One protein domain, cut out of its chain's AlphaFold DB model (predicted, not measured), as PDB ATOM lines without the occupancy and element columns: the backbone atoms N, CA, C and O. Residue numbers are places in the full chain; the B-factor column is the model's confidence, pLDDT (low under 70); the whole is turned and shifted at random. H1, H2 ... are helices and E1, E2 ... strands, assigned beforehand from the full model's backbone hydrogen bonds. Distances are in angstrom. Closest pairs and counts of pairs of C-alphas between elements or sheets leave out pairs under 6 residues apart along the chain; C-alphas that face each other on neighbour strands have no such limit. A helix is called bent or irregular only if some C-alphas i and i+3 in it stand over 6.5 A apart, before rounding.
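AT A GLANCE: This is residues 4 to 104 of the 208 residues of an uncharacterized protein of Nocardia sp. NRRL S-836 (UniProt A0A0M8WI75). A strongly twisted wall of three strands, E3 E4 E5, has a small two-strand sheet, E1 E2, near one part of it, and a long bent helix, H2, whose first arm packs on the sheet near the turn from E4 to E5. Residues 91 to 104 of H2 stick out free from the body. The printed part has 101 residues with two named helices and five named strands, in the order E1 H1 E2 E3 E4 E5 H2; the sheets E3 E4 E5 and E1 E2 are antiparallel, and the class is mixed, helices and strands. The whole is loose, with a radius of gyration of the C-alphas of 16.9 A, and spans 55 by 33 by 18 A.

HOW THE PARTS SIT: E1, residues 4 to 6, and E2, residues 23 to 26, are antiparallel neighbours at 138 degrees, with N 5 and O 24 3.0 A apart. H1, residues 11 to 14, is apart from E3, residues 31 to 38, E4, residues 43 to 51, and E5, residues 56 to 64. E3 E4 E5 form a meander, each strand the antiparallel neighbour of the one before. The hairpin E3 and E4 has N 35 and O 46 at 2.9 A; the hairpin E4 and E5 has N 47 and O 60 at 2.8 A. The closest C-alphas of E1 and E5 are those of Ile 5 and Trp 62, 6.1 A apart. H2, residues 80 to 104, was assigned as one helix by its hydrogen bonds but is bent, with C-alphas 89 and 92 7.0 A apart; its arms H2a, residues 80 to 89, and H2b, residues 92 to 104, stand at a steep tilt of 47 degrees. H2a is on the sheet E3 E4 E5 in two layers, a helix on one face of a sheet, at a height over the sheet of 9.2 A. It is over E5 and only just over E4, where 3 of its C-alphas fall, and runs slantwise to the strands, at 50 degrees to E5 on the local plane. Its closest C-alphas to E5 are Ala 86 and Val 57, 6.2 A apart. H2b is apart from E3, E4 and E5. In H2a and H2b every O i to N i+4 pair is within hydrogen-bond range; H1 is too short for such a pair.

IN THESE COORDINATES: E1 begins at C-alpha 4, (185.036, 181.850, 260.759). E3 measures 20.6 A, E4 23.9 A and E5 24.0 A from first to last C-alpha. H2a measures 14.3 A and H2b 18.2 A, ending at C-alpha 104, (166.865, 159.783, 228.308).

THE WHOLE: The C-alphas farthest apart, those of Thr 16 and Glu 103, are 56.6 A apart. The printed part has no cut. The link from E5 to H2 is long, 15 residues. Mean pLDDT of the printed part is 84.1; residues 6 to 21 are under 70.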
ATOM      1  N   ILE A   4     184.807 180.600 260.042       74.94
ATOM      2  CA  ILE A   4     185.036 181.850 260.759       74.94
ATOM      3  C   ILE A   4     184.793 183.014 259.813       74.94
ATOM      4  O   ILE A   4     185.547 183.249 258.867       74.94
ATOM      5  N   ILE A   5     183.738 183.762 260.115       73.44
ATOM      6  CA  ILE A   5     183.363 184.975 259.397       73.44
ATOM      7  C   ILE A   5     183.684 186.164 260.295       73.44
ATOM      8  O   ILE A   5     183.226 186.255 261.439       73.44
ATOM      9  N   CYS A   6     184.475 187.098 259.781       65.62
ATOM     10  CA  CYS A   6     184.788 188.319 260.493       65.62
ATOM     11  C   CYS A   6     183.546 189.210 260.599       65.62
ATOM     12  O   CYS A   6     182.862 189.477 259.612       65.62
ATOM     13  N   GLY A   7     183.253 189.678 261.812       59.94
ATOM     14  CA  GLY A   7     182.168 190.622 262.082       59.94
ATOM     15  C   GLY A   7     182.541 192.096 261.895       59.94
ATOM     16  O   GLY A   7     181.760 192.950 262.304       59.94
ATOM     17  N   CYS A   8     183.724 192.411 261.355       61.09
ATOM     18  CA  CYS A   8     184.168 193.790 261.125       61.09
ATOM     19  C   CYS A   8     183.331 194.472 260.036       61.09
ATOM     20  O   CYS A   8     183.082 193.903 258.968       61.09
ATOM     21  N   THR A   9     182.900 195.701 260.308       58.88
ATOM     22  CA  THR A   9     181.911 196.415 259.489       58.88
ATOM     23  C   THR A   9     182.544 197.448 258.561       58.88
ATOM     24  O   THR A   9     181.906 197.830 257.580       58.88
ATOM     25  N   SER A  10     183.799 197.854 258.796       58.47
ATOM     26  CA  SER A  10     184.511 198.828 257.956       58.47
ATOM     27  C   SER A  10     185.649 198.203 257.135       58.47
ATOM     28  O   SER A  10     186.221 197.172 257.491       58.47
ATOM     29  N   SER A  11     185.985 198.824 256.000       60.31
ATOM     30  CA  SER A  11     187.144 198.443 255.177       60.31
ATOM     31  C   SER A  11     188.471 198.667 255.902       60.31
ATOM     32  O   SER A  11     189.395 197.883 255.718       60.31
ATOM     33  N   GLU A  12     188.549 199.689 256.755       59.66
ATOM     34  CA  GLU A  12     189.729 199.978 257.573       59.66
ATOM     35  C   GLU A  12     190.004 198.856 258.573       59.66
ATOM     36  O   GLU A  12     191.135 198.391 258.651       59.66
ATOM     37  N   GLU A  13     188.976 198.343 259.262       62.44
ATOM     38  CA  GLU A  13     189.104 197.204 260.181       62.44
ATOM     39  C   GLU A  13     189.577 195.930 259.464       62.44
ATOM     40  O   GLU A  13     190.389 195.177 260.007       62.44
ATOM     41  N   ARG A  14     189.101 195.717 258.229       60.38
ATOM     42  CA  ARG A  14     189.443 194.562 257.382       60.38
ATOM     43  C   ARG A  14     190.840 194.635 256.753       60.38
ATOM     44  O   ARG A  14     191.330 193.616 256.283       60.38
ATOM     45  N   ASN A  15     191.478 195.807 256.735       61.56
ATOM     46  CA  ASN A  15     192.760 196.029 256.052       61.56
ATOM     47  C   ASN A  15     193.933 196.271 257.023       61.56
ATOM     48  O   ASN A  15     194.966 196.819 256.648       61.56
ATOM     49  N   THR A  16     193.796 195.890 258.298       58.38
ATOM     50  CA  THR A  16     194.801 196.221 259.327       58.38
ATOM     51  C   THR A  16     195.980 195.245 259.426       58.38
ATOM     52  O   THR A  16     196.840 195.440 260.283       58.38
ATOM     53  N   HIS A  17     196.043 194.174 258.622       58.97
ATOM     54  CA  HIS A  17     196.947 193.016 258.815       58.97
ATOM     55  C   HIS A  17     196.881 192.365 260.220       58.97
ATOM     56  O   HIS A  17     197.610 191.414 260.499       58.97
ATOM     57  N   ARG A  18     196.001 192.839 261.112       61.06
ATOM     58  CA  ARG A  18     195.744 192.276 262.443       61.06
ATOM     59  C   ARG A  18     194.577 191.301 262.337       61.06
ATOM     60  O   ARG A  18     193.694 191.494 261.517       61.06
ATOM     61  N   GLY A  19     194.563 190.244 263.148       61.31
ATOM     62  CA  GLY A  19     193.433 189.307 263.173       61.31
ATOM     63  C   GLY A  19     192.099 190.011 263.462       61.31
ATOM     64  O   GLY A  19     192.074 191.039 264.139       61.31
ATOM     65  N   CYS A  20     190.991 189.452 262.959       67.75
ATOM     66  CA  CYS A  20     189.652 190.002 263.185       67.75
ATOM     67  C   CYS A  20     189.374 190.179 264.687       67.75
ATOM     68  O   CYS A  20     189.532 189.241 265.466       67.75
ATOM     69  N   VAL A  21     188.903 191.363 265.088       68.31
ATOM     70  CA  VAL A  21     188.650 191.695 266.506       68.31
ATOM     71  C   VAL A  21     187.397 190.990 267.048       68.31
ATOM     72  O   VAL A  21     187.255 190.807 268.255       68.31
ATOM     73  N   LYS A  22     186.476 190.577 266.166       74.25
ATOM     74  CA  LYS A  22     185.206 189.918 266.518       74.25
ATOM     75  C   LYS A  22     184.897 188.756 265.558       74.25
ATOM     76  O   LYS A  22     184.040 188.906 264.682       74.25
ATOM     77  N   PRO A  23     185.604 187.616 265.661       79.50
ATOM     78  CA  PRO A  23     185.307 186.451 264.834       79.50
ATOM     79  C   PRO A  23     183.964 185.833 265.245       79.50
ATOM     80  O   PRO A  23     183.708 185.612 266.430       79.50
ATOM     81  N   ARG A  24     183.106 185.536 264.267       82.25
ATOM     82  CA  ARG A  24     181.915 184.700 264.464       82.25
ATOM     83  C   ARG A  24     182.206 183.301 263.956       82.25
ATOM     84  O   ARG A  24     182.696 183.137 262.842       82.25
ATOM     85  N   HIS A  25     181.900 182.314 264.787       85.62
ATOM     86  CA  HIS A  25     182.025 180.904 264.450       85.62
ATOM     87  C   HIS A  25     180.648 180.397 264.038       85.62
ATOM     88  O   HIS A  25     179.734 180.355 264.860       85.62
ATOM     89  N   GLU A  26     180.497 180.036 262.770       89.38
ATOM     90  CA  GLU A  26     179.244 179.526 262.217       89.38
ATOM     91  C   GLU A  26     179.445 178.084 261.722       89.38
ATOM     92  O   GLU A  26     180.565 177.671 261.426       89.38
ATOM     93  N   TYR A  27     178.366 177.295 261.667       89.12
ATOM     94  CA  TYR A  27     178.367 175.925 261.121       89.12
ATOM     95  C   TYR A  27     179.461 175.000 261.693       89.12
ATOM     96  O   TYR A  27     180.028 174.181 260.972       89.12
ATOM     97  N   VAL A  28     179.768 175.120 262.991       91.81
ATOM     98  CA  VAL A  28     180.771 174.282 263.670       91.81
ATOM     99  C   VAL A  28     180.381 172.808 263.571       91.81
ATOM    100  O   VAL A  28     179.288 172.433 263.993       91.81
ATOM    101  N   GLY A  29     181.272 171.972 263.037       92.56
ATOM    102  CA  GLY A  29     180.990 170.551 262.834       92.56
ATOM    103  C   GLY A  29     180.021 170.268 261.682       92.56
ATOM    104  O   GLY A  29     179.528 169.146 261.569       92.56
ATOM    105  N   ALA A  30     179.726 171.268 260.844       94.88
ATOM    106  CA  ALA A  30     178.753 171.181 259.759       94.88
ATOM    107  C   ALA A  30     179.301 171.624 258.394       94.88
ATOM    108  O   ALA A  30     178.557 171.629 257.408       94.88
ATOM    109  N   VAL A  31     180.594 171.963 258.299       94.12
ATOM    110  CA  VAL A  31     181.235 172.319 257.028       94.12
ATOM    111  C   VAL A  31     181.624 171.054 256.267       94.12
ATOM    112  O   VAL A  31     182.544 170.334 256.654       94.12
ATOM    113  N   LEU A  32     180.927 170.800 255.160       92.88
ATOM    114  CA  LEU A  32     181.058 169.612 254.315       92.88
ATOM    115  C   LEU A  32     182.172 169.746 253.264       92.88
ATOM    116  O   LEU A  32     182.760 168.751 252.844       92.88
ATOM    117  N   GLY A  33     182.457 170.967 252.819       91.56
ATOM    118  CA  GLY A  33     183.446 171.243 251.781       91.56
ATOM    119  C   GLY A  33     183.639 172.738 251.567       91.56
ATOM    120  O   GLY A  33     182.844 173.542 252.045       91.56
ATOM    121  N   GLU A  34     184.657 173.110 250.806       91.50
ATOM    122  CA  GLU A  34     184.898 174.495 250.396       91.50
ATOM    123  C   GLU A  34     185.246 174.567 248.913       91.50
ATOM    124  O   GLU A  34     185.702 173.583 248.324       91.50
ATOM    125  N   TYR A  35     184.988 175.717 248.294       90.00
ATOM    126  CA  TYR A  35     185.337 175.936 246.900       90.00
ATOM    127  C   TYR A  35     185.483 177.410 246.537       90.00
ATOM    128  O   TYR A  35     184.853 178.275 247.137       90.00
ATOM    129  N   GLU A  36     186.232 177.674 245.468       90.25
ATOM    130  CA  GLU A  36     186.407 179.010 244.892       90.25
ATOM    131  C   GLU A  36     185.628 179.157 243.577       90.25
ATOM    132  O   GLU A  36     185.728 178.309 242.680       90.25
ATOM    133  N   HIS A  37     184.842 180.222 243.458       88.06
ATOM    134  CA  HIS A  37     184.291 180.698 242.197       88.06
ATOM    135  C   HIS A  37     185.160 181.852 241.687       88.06
ATOM    136  O   HIS A  37     185.138 182.943 242.248       88.06
ATOM    137  N   ASN A  38     185.942 181.592 240.641       86.25
ATOM    138  CA  ASN A  38     186.850 182.576 240.062       86.25
ATOM    139  C   ASN A  38     186.143 183.348 238.934       86.25
ATOM    140  O   ASN A  38     185.769 182.758 237.917       86.25
ATOM    141  N   GLY A  39     185.961 184.655 239.130       75.94
ATOM    142  CA  GLY A  39     185.357 185.597 238.183       75.94
ATOM    143  C   GLY A  39     186.370 186.313 237.279       75.94
ATOM    144  O   GLY A  39     186.020 187.281 236.607       75.94
ATOM    145  N   GLY A  40     187.632 185.878 237.260       80.88
ATOM    146  CA  GLY A  40     188.720 186.421 236.442       80.88
ATOM    147  C   GLY A  40     189.470 187.580 237.101       80.88
ATOM    148  O   GLY A  40     190.699 187.557 237.147       80.88
ATOM    149  N   HIS A  41     188.749 188.573 237.622       79.94
ATOM    150  CA  HIS A  41     189.343 189.692 238.369       79.94
ATOM    151  C   HIS A  41     189.201 189.543 239.879       79.94
ATOM    152  O   HIS A  41     190.081 189.978 240.617       79.94
ATOM    153  N   ASP A  42     188.131 188.881 240.307       84.94
ATOM    154  CA  ASP A  42     187.831 188.624 241.700       84.94
ATOM    155  C   ASP A  42     187.445 187.160 241.905       84.94
ATOM    156  O   ASP A  42     186.870 186.525 241.016       84.94
ATOM    157  N   SER A  43     187.761 186.636 243.084       85.81
ATOM    158  CA  SER A  43     187.414 185.284 243.509       85.81
ATOM    159  C   SER A  43     186.527 185.333 244.742       85.81
ATOM    160  O   SER A  43     186.864 185.987 245.732       85.81
ATOM    161  N   ASP A  44     185.427 184.584 244.688       88.88
ATOM    162  CA  ASP A  44     184.530 184.348 245.814       88.88
ATOM    163  C   ASP A  44     184.753 182.940 246.377       88.88
ATOM    164  O   ASP A  44     184.810 181.944 245.649       88.88
ATOM    165  N   PHE A  45     184.856 182.845 247.695       88.56
ATOM    166  CA  PHE A  45     185.132 181.623 248.432       88.56
ATOM    167  C   PHE A  45     183.882 181.185 249.192       88.56
ATOM    168  O   PHE A  45     183.335 181.921 250.018       88.56
ATOM    169  N   TYR A  46     183.437 179.960 248.926       90.44
ATOM    170  CA  TYR A  46     182.213 179.387 249.469       90.44
ATOM    171  C   TYR A  46     182.503 178.164 250.331       90.44
ATOM    172  O   TYR A  46     183.381 177.357 250.030       90.44
ATOM    173  N   ALA A  47     181.703 178.000 251.378       91.62
ATOM    174  CA  ALA A  47     181.608 176.791 252.177       91.62
ATOM    175  C   ALA A  47     180.313 176.066 251.810       91.62
ATOM    176  O   ALA A  47     179.251 176.686 251.777       91.62
ATOM    177  N   VAL A  48     180.392 174.763 251.555       93.31
ATOM    178  CA  VAL A  48     179.232 173.871 251.507       93.31
ATOM    179  C   VAL A  48     178.962 173.426 252.938       93.31
ATOM    180  O   VAL A  48     179.834 172.835 253.574       93.31
ATOM    181  N   VAL A  49     177.774 173.722 253.454       93.75
ATOM    182  CA  VAL A  49     177.421 173.485 254.858       93.75
ATOM    183  C   VAL A  49     176.096 172.748 254.974       93.75
ATOM    184  O   VAL A  49     175.212 172.886 254.123       93.75
ATOM    185  N   TRP A  50     175.960 171.966 256.039       94.56
ATOM    186  CA  TRP A  50     174.667 171.461 256.482       94.56
ATOM    187  C   TRP A  50     173.959 172.520 257.328       94.56
ATOM    188  O   TRP A  50     174.502 172.990 258.328       94.56
ATOM    189  N   ASP A  51     172.748 172.887 256.928       93.62
ATOM    190  CA  ASP A  51     171.907 173.831 257.651       93.62
ATOM    191  C   ASP A  51     170.859 173.074 258.472       93.62
ATOM    192  O   ASP A  51     169.881 172.548 257.937       93.62
ATOM    193  N   GLU A  52     171.073 173.001 259.786       92.56
ATOM    194  CA  GLU A  52     170.201 172.255 260.698       92.56
ATOM    195  C   GLU A  52     168.754 172.799 260.725       92.56
ATOM    196  O   GLU A  52     167.831 171.986 260.680       92.56
ATOM    197  N   PRO A  53     168.488 174.121 260.728       92.62
ATOM    198  CA  PRO A  53     167.120 174.642 260.679       92.62
ATOM    199  C   PRO A  53     166.322 174.205 259.446       92.62
ATOM    200  O   PRO A  53     165.145 173.870 259.571       92.62
ATOM    201  N   THR A  54     166.939 174.193 258.260       91.81
ATOM    202  CA  THR A  54     166.254 173.796 257.016       91.81
ATOM    203  C   THR A  54     166.433 172.323 256.655       91.81
ATOM    204  O   THR A  54     165.852 171.872 255.669       91.81
ATOM    205  N   GLN A  55     167.220 171.572 257.435       93.31
ATOM    206  CA  GLN A  55     167.594 170.179 257.166       93.31
ATOM    207  C   GLN A  55     168.086 169.990 255.721       93.31
ATOM    208  O   GLN A  55     167.659 169.078 255.004       93.31
ATOM    209  N   SER A  56     168.953 170.897 255.260       91.06
ATOM    210  CA  SER A  56     169.390 170.923 253.865       91.06
ATOM    211  C   SER A  56     170.857 171.311 253.697       91.06
ATOM    212  O   SER A  56     171.461 171.966 254.543       91.06
ATOM    213  N   VAL A  57     171.447 170.893 252.574       91.75
ATOM    214  CA  VAL A  57     172.788 171.329 252.167       91.75
ATOM    215  C   VAL A  57     172.678 172.673 251.455       91.75
ATOM    216  O   VAL A  57     171.929 172.806 250.483       91.75
ATOM    217  N   THR A  58     173.463 173.652 251.896       90.69
ATOM    218  CA  THR A  58     173.504 175.001 251.322       90.69
ATOM    219  C   THR A  58     174.940 175.496 251.155       90.69
ATOM    220  O   THR A  58     175.894 174.808 251.524       90.69
ATOM    221  N   THR A  59     175.102 176.684 250.574       90.50
ATOM    222  CA  THR A  59     176.394 177.367 250.491       90.50
ATOM    223  C   THR A  59     176.388 178.698 251.216       90.50
ATOM    224  O   THR A  59     175.376 179.395 251.283       90.50
ATOM    225  N   LYS A  60     177.549 179.047 251.773       89.62
ATOM    226  CA  LYS A  60     177.806 180.344 252.396       89.62
ATOM    227  C   LYS A  60     179.090 180.923 251.832       89.62
ATOM    228  O   LYS A  60     180.141 180.297 251.948       89.62
ATOM    229  N   CYS A  61     178.989 182.098 251.214       88.88
ATOM    230  CA  CYS A  61     180.164 182.880 250.857       88.88
ATOM    231  C   CYS A  61     180.817 183.358 252.154       88.88
ATOM    232  O   CYS A  61     180.170 184.015 252.972       88.88
ATOM    233  N   TRP A  62     182.069 182.976 252.367       86.44
ATOM    234  CA  TRP A  62     182.835 183.371 253.543       86.44
ATOM    235  C   TRP A  62     183.983 184.296 253.193       86.44
ATOM    236  O   TRP A  62     184.497 184.954 254.086       86.44
ATOM    237  N   GLY A  63     184.372 184.395 251.929       85.50
ATOM    238  CA  GLY A  63     185.430 185.297 251.506       85.50
ATOM    239  C   GLY A  63     185.207 185.778 250.085       85.50
ATOM    240  O   GLY A  63     184.615 185.089 249.269       85.50
ATOM    241  N   THR A  64     185.723 186.956 249.790       85.19
ATOM    242  CA  THR A  64     185.851 187.536 248.458       85.19
ATOM    243  C   THR A  64     187.120 188.386 248.391       85.19
ATOM    244  O   THR A  64     187.468 189.079 249.363       85.19
ATOM    245  N   THR A  65     187.822 188.345 247.258       84.38
ATOM    246  CA  THR A  65     188.994 189.203 247.005       84.38
ATOM    247  C   THR A  65     188.598 190.659 246.775       84.38
ATOM    248  O   THR A  65     189.351 191.552 247.156       84.38
ATOM    249  N   SER A  66     187.385 190.906 246.267       81.88
ATOM    250  CA  SER A  66     186.870 192.251 245.953       81.88
ATOM    251  C   SER A  66     186.801 193.175 247.175       81.88
ATOM    252  O   SER A  66     186.947 194.391 247.079       81.88
ATOM    253  N   SER A  67     186.592 192.586 248.356       77.50
ATOM    254  CA  SER A  67     186.328 193.300 249.610       77.50
ATOM    255  C   SER A  67     187.352 193.000 250.708       77.50
ATOM    256  O   SER A  67     187.084 193.273 251.880       77.50
ATOM    257  N   TRP A  68     188.524 192.463 250.338       74.50
ATOM    258  CA  TRP A  68     189.685 192.321 251.229       74.50
ATOM    259  C   TRP A  68     189.352 191.534 252.507       74.50
ATOM    260  O   TRP A  68     189.717 191.901 253.620       74.50
ATOM    261  N   THR A  69     188.613 190.435 252.358       75.56
ATOM    262  CA  THR A  69     188.083 189.628 253.478       75.56
ATOM    263  C   THR A  69     189.086 188.608 254.038       75.56
ATOM    264  O   THR A  69     188.701 187.560 254.550       75.56
ATOM    265  N   TYR A  70     190.384 188.916 253.986       71.44
ATOM    266  CA  TYR A  70     191.487 187.981 254.270       71.44
ATOM    267  C   TYR A  70     191.500 187.392 255.691       71.44
ATOM    268  O   TYR A  70     192.199 186.418 255.949       71.44
ATOM    269  N   HIS A  71     190.753 187.977 256.628       75.38
ATOM    270  CA  HIS A  71     190.623 187.463 257.994       75.38
ATOM    271  C   HIS A  71     189.626 186.307 258.127       75.38
ATOM    272  O   HIS A  71     189.609 185.625 259.156       75.38
ATOM    273  N   ASN A  72     188.782 186.110 257.117       83.12
ATOM    274  CA  ASN A  72     187.826 185.020 257.100       83.12
ATOM    275  C   ASN A  72     188.553 183.730 256.741       83.12
ATOM    276  O   ASN A  72     189.529 183.733 255.991       83.12
ATOM    277  N   HIS A  73     188.079 182.620 257.282       82.75
ATOM    278  CA  HIS A  73     188.602 181.316 256.917       82.75
ATOM    279  C   HIS A  73     187.524 180.256 257.033       82.75
ATOM    280  O   HIS A  73     186.622 180.326 257.871       82.75
ATOM    281  N   CYS A  74     187.648 179.245 256.190       87.06
ATOM    282  CA  CYS A  74     186.841 178.049 256.235       87.06
ATOM    283  C   CYS A  74     187.747 176.852 256.501       87.06
ATOM    284  O   CYS A  74     188.924 176.837 256.140       87.06
ATOM    285  N   ARG A  75     187.204 175.849 257.182       89.00
ATOM    286  CA  ARG A  75     187.804 174.524 257.232       89.00
ATOM    287  C   ARG A  75     186.694 173.496 257.285       89.00
ATOM    288  O   ARG A  75     185.736 173.637 258.037       89.00
ATOM    289  N   VAL A  76     186.880 172.441 256.506       92.31
ATOM    290  CA  VAL A  76     186.009 171.268 256.504       92.31
ATOM    291  C   VAL A  76     186.118 170.557 257.851       92.31
ATOM    292  O   VAL A  76     187.207 170.134 258.256       92.31
ATOM    293  N   ASP A  77     184.996 170.464 258.557       94.50
ATOM    294  CA  ASP A  77     184.916 169.887 259.899       94.50
ATOM    295  C   ASP A  77     183.630 169.086 260.159       94.50
ATOM    296  O   ASP A  77     183.376 168.720 261.305       94.50
ATOM    297  N   ALA A  78     182.846 168.781 259.117       92.50
ATOM    298  CA  ALA A  78     181.606 168.024 259.245       92.50
ATOM    299  C   ALA A  78     181.792 166.694 259.992       92.50
ATOM    300  O   ALA A  78     182.659 165.884 259.646       92.50
ATOM    301  N   THR A  79     180.941 166.448 260.990       94.94
ATOM    302  CA  THR A  79     180.944 165.172 261.713       94.94
ATOM    303  C   THR A  79     180.376 164.040 260.844       94.94
ATOM    304  O   THR A  79     179.619 164.302 259.900       94.94
ATOM    305  N   PRO A  80     180.681 162.764 261.152       93.94
ATOM    306  CA  PRO A  80     180.090 161.627 260.445       93.94
ATOM    307  C   PRO A  80     178.554 161.651 260.424       93.94
ATOM    308  O   PRO A  80     177.947 161.302 259.411       93.94
ATOM    309  N   GLU A  81     177.920 162.111 261.505       95.19
ATOM    310  CA  GLU A  81     176.462 162.234 261.614       95.19
ATOM    311  C   GLU A  81     175.916 163.295 260.654       95.19
ATOM    312  O   GLU A  81     174.913 163.059 259.977       95.19
ATOM    313  N   VAL A  82     176.587 164.447 260.548       94.75
ATOM    314  CA  VAL A  82     176.204 165.507 259.606       94.75
ATOM    315  C   VAL A  82     176.392 165.051 258.161       94.75
ATOM    316  O   VAL A  82     175.507 165.265 257.333       94.75
ATOM    317  N   ILE A  83     177.490 164.354 257.858       92.31
ATOM    318  CA  ILE A  83     177.717 163.765 256.530       92.31
ATOM    319  C   ILE A  83     176.600 162.768 256.194       92.31
ATOM    320  O   ILE A  83     176.076 162.786 255.080       92.31
ATOM    321  N   ALA A  84     176.189 161.927 257.148       92.31
ATOM    322  CA  ALA A  84     175.095 160.979 256.951       92.31
ATOM    323  C   ALA A  84     173.751 161.683 256.689       92.31
ATOM    324  O   ALA A  84     173.051 161.304 255.745       92.31
ATOM    325  N   LYS A  85     173.416 162.732 257.456       94.25
ATOM    326  CA  LYS A  85     172.214 163.558 257.231       94.25
ATOM    327  C   LYS A  85     172.225 164.207 255.847       94.25
ATOM    328  O   LYS A  85     171.258 164.068 255.099       94.25
ATOM    329  N   ALA A  86     173.335 164.844 255.480       92.56
ATOM    330  CA  ALA A  86     173.497 165.496 254.187       92.56
ATOM    331  C   ALA A  86     173.391 164.491 253.024       92.56
ATOM    332  O   ALA A  86     172.734 164.746 252.013       92.56
ATOM    333  N   ASN A  87     173.985 163.306 253.169       91.12
ATOM    334  CA  ASN A  87     173.880 162.239 252.176       91.12
ATOM    335  C   ASN A  87     172.436 161.750 252.025       91.12
ATOM    336  O   ASN A  87     171.955 161.563 250.903       91.12
ATOM    337  N   ALA A  88     171.732 161.560 253.143       92.19
ATOM    338  CA  ALA A  88     170.330 161.166 253.144       92.19
ATOM    339  C   ALA A  88     169.442 162.228 252.478       92.19
ATOM    340  O   ALA A  88     168.605 161.874 251.648       92.19
ATOM    341  N   SER A  89     169.667 163.518 252.757       90.88
ATOM    342  CA  SER A  89     168.881 164.609 252.165       90.88
ATOM    343  C   SER A  89     169.090 164.737 250.652       90.88
ATOM    344  O   SER A  89     168.175 165.121 249.925       90.88
ATOM    345  N   MET A  90     170.293 164.431 250.155       88.94
ATOM    346  CA  MET A  90     170.644 164.568 248.735       88.94
ATOM    347  C   MET A  90     170.270 163.345 247.890       88.94
ATOM    348  O   MET A  90     170.116 163.460 246.670       88.94
ATOM    349  N   ARG A  91     170.092 162.178 248.517       91.06
ATOM    350  CA  ARG A  91     169.814 160.911 247.828       91.06
ATOM    351  C   ARG A  91     168.578 160.959 246.913       91.06
ATOM    352  O   ARG A  91     168.712 160.504 245.773       91.06
ATOM    353  N   PRO A  92     167.419 161.528 247.307       91.12
ATOM    354  CA  PRO A  92     166.256 161.613 246.418       91.12
ATOM    355  C   PRO A  92     166.541 162.422 245.148       91.12
ATOM    356  O   PRO A  92     166.254 161.957 244.047       91.12
ATOM    357  N   ARG A  93     167.209 163.577 245.283       87.25
ATOM    358  CA  ARG A  93     167.577 164.441 244.145       87.25
ATOM    359  C   ARG A  93     168.546 163.748 243.184       87.25
ATOM    360  O   ARG A  93     168.397 163.861 241.970       87.25
ATOM    361  N   TRP A  94     169.533 163.016 243.707       88.44
ATOM    362  CA  TRP A  94     170.423 162.196 242.875       88.44
ATOM    363  C   TRP A  94     169.669 161.080 242.155       88.44
ATOM    364  O   TRP A  94     169.912 160.853 240.971       88.44
ATOM    365  N   THR A  95     168.751 160.411 242.856       91.50
ATOM    366  CA  THR A  95     167.946 159.313 242.307       91.50
ATOM    367  C   THR A  95     167.098 159.792 241.137       91.50
ATOM    368  O   THR A  95     167.163 159.207 240.060       91.50
ATOM    369  N   GLU A  96     166.361 160.888 241.316       91.44
ATOM    370  CA  GLU A  96     165.534 161.493 240.270       91.44
ATOM    371  C   GLU A  96     166.372 161.884 239.047       91.44
ATOM    372  O   GLU A  96     166.075 161.480 237.923       91.44
ATOM    373  N   ARG A  97     167.482 162.600 239.266       88.62
ATOM    374  CA  ARG A  97     168.360 163.059 238.183       88.62
ATOM    375  C   ARG A  97     168.980 161.905 237.397       88.62
ATOM    376  O   ARG A  97     169.048 161.961 236.169       88.62
ATOM    377  N   LEU A  98     169.496 160.894 238.093       91.00
ATOM    378  CA  LEU A  98     170.139 159.749 237.450       91.00
ATOM    379  C   LEU A  98     169.112 158.881 236.727       91.00
ATOM    380  O   LEU A  98     169.381 158.476 235.599       91.00
ATOM    381  N   ARG A  99     167.919 158.691 237.302       93.44
ATOM    382  CA  ARG A  99     166.800 158.026 236.626       93.44
ATOM    383  C   ARG A  99     166.438 158.750 235.332       93.44
ATOM    384  O   ARG A  99     166.483 158.130 234.275       93.44
ATOM    385  N   ALA A 100     166.199 160.061 235.388       91.06
ATOM    386  CA  ALA A 100     165.872 160.860 234.205       91.06
ATOM    387  C   ALA A 100     166.966 160.775 233.125       91.06
ATOM    388  O   ALA A 100     166.672 160.660 231.935       91.06
ATOM    389  N   ARG A 101     168.244 160.772 233.530       90.44
ATOM    390  CA  ARG A 101     169.368 160.569 232.608       90.44
ATOM    391  C   ARG A 101     169.342 159.182 231.966       90.44
ATOM    392  O   ARG A 101     169.522 159.092 230.757       90.44
ATOM    393  N   MET A 102     169.141 158.124 232.750       92.31
ATOM    394  CA  MET A 102     169.087 156.748 232.245       92.31
ATOM    395  C   MET A 102     167.902 156.550 231.294       92.31
ATOM    396  O   MET A 102     168.063 155.945 230.238       92.31
ATOM    397  N   GLU A 103     166.740 157.120 231.613       91.94
ATOM    398  CA  GLU A 103     165.562 157.118 230.739       91.94
ATOM    399  C   GLU A 103     165.821 157.871 229.431       91.94
ATOM    400  O   GLU A 103     165.466 157.388 228.353       91.94
ATOM    401  N   ALA A 104     166.470 159.037 229.497       90.88
ATOM    402  CA  ALA A 104     166.865 159.783 228.308       90.88
ATOM    403  C   ALA A 104     167.868 158.988 227.456       90.88
ATOM    404  O   ALA A 104     167.690 158.875 226.242       90.88
TER     405      ALA A 104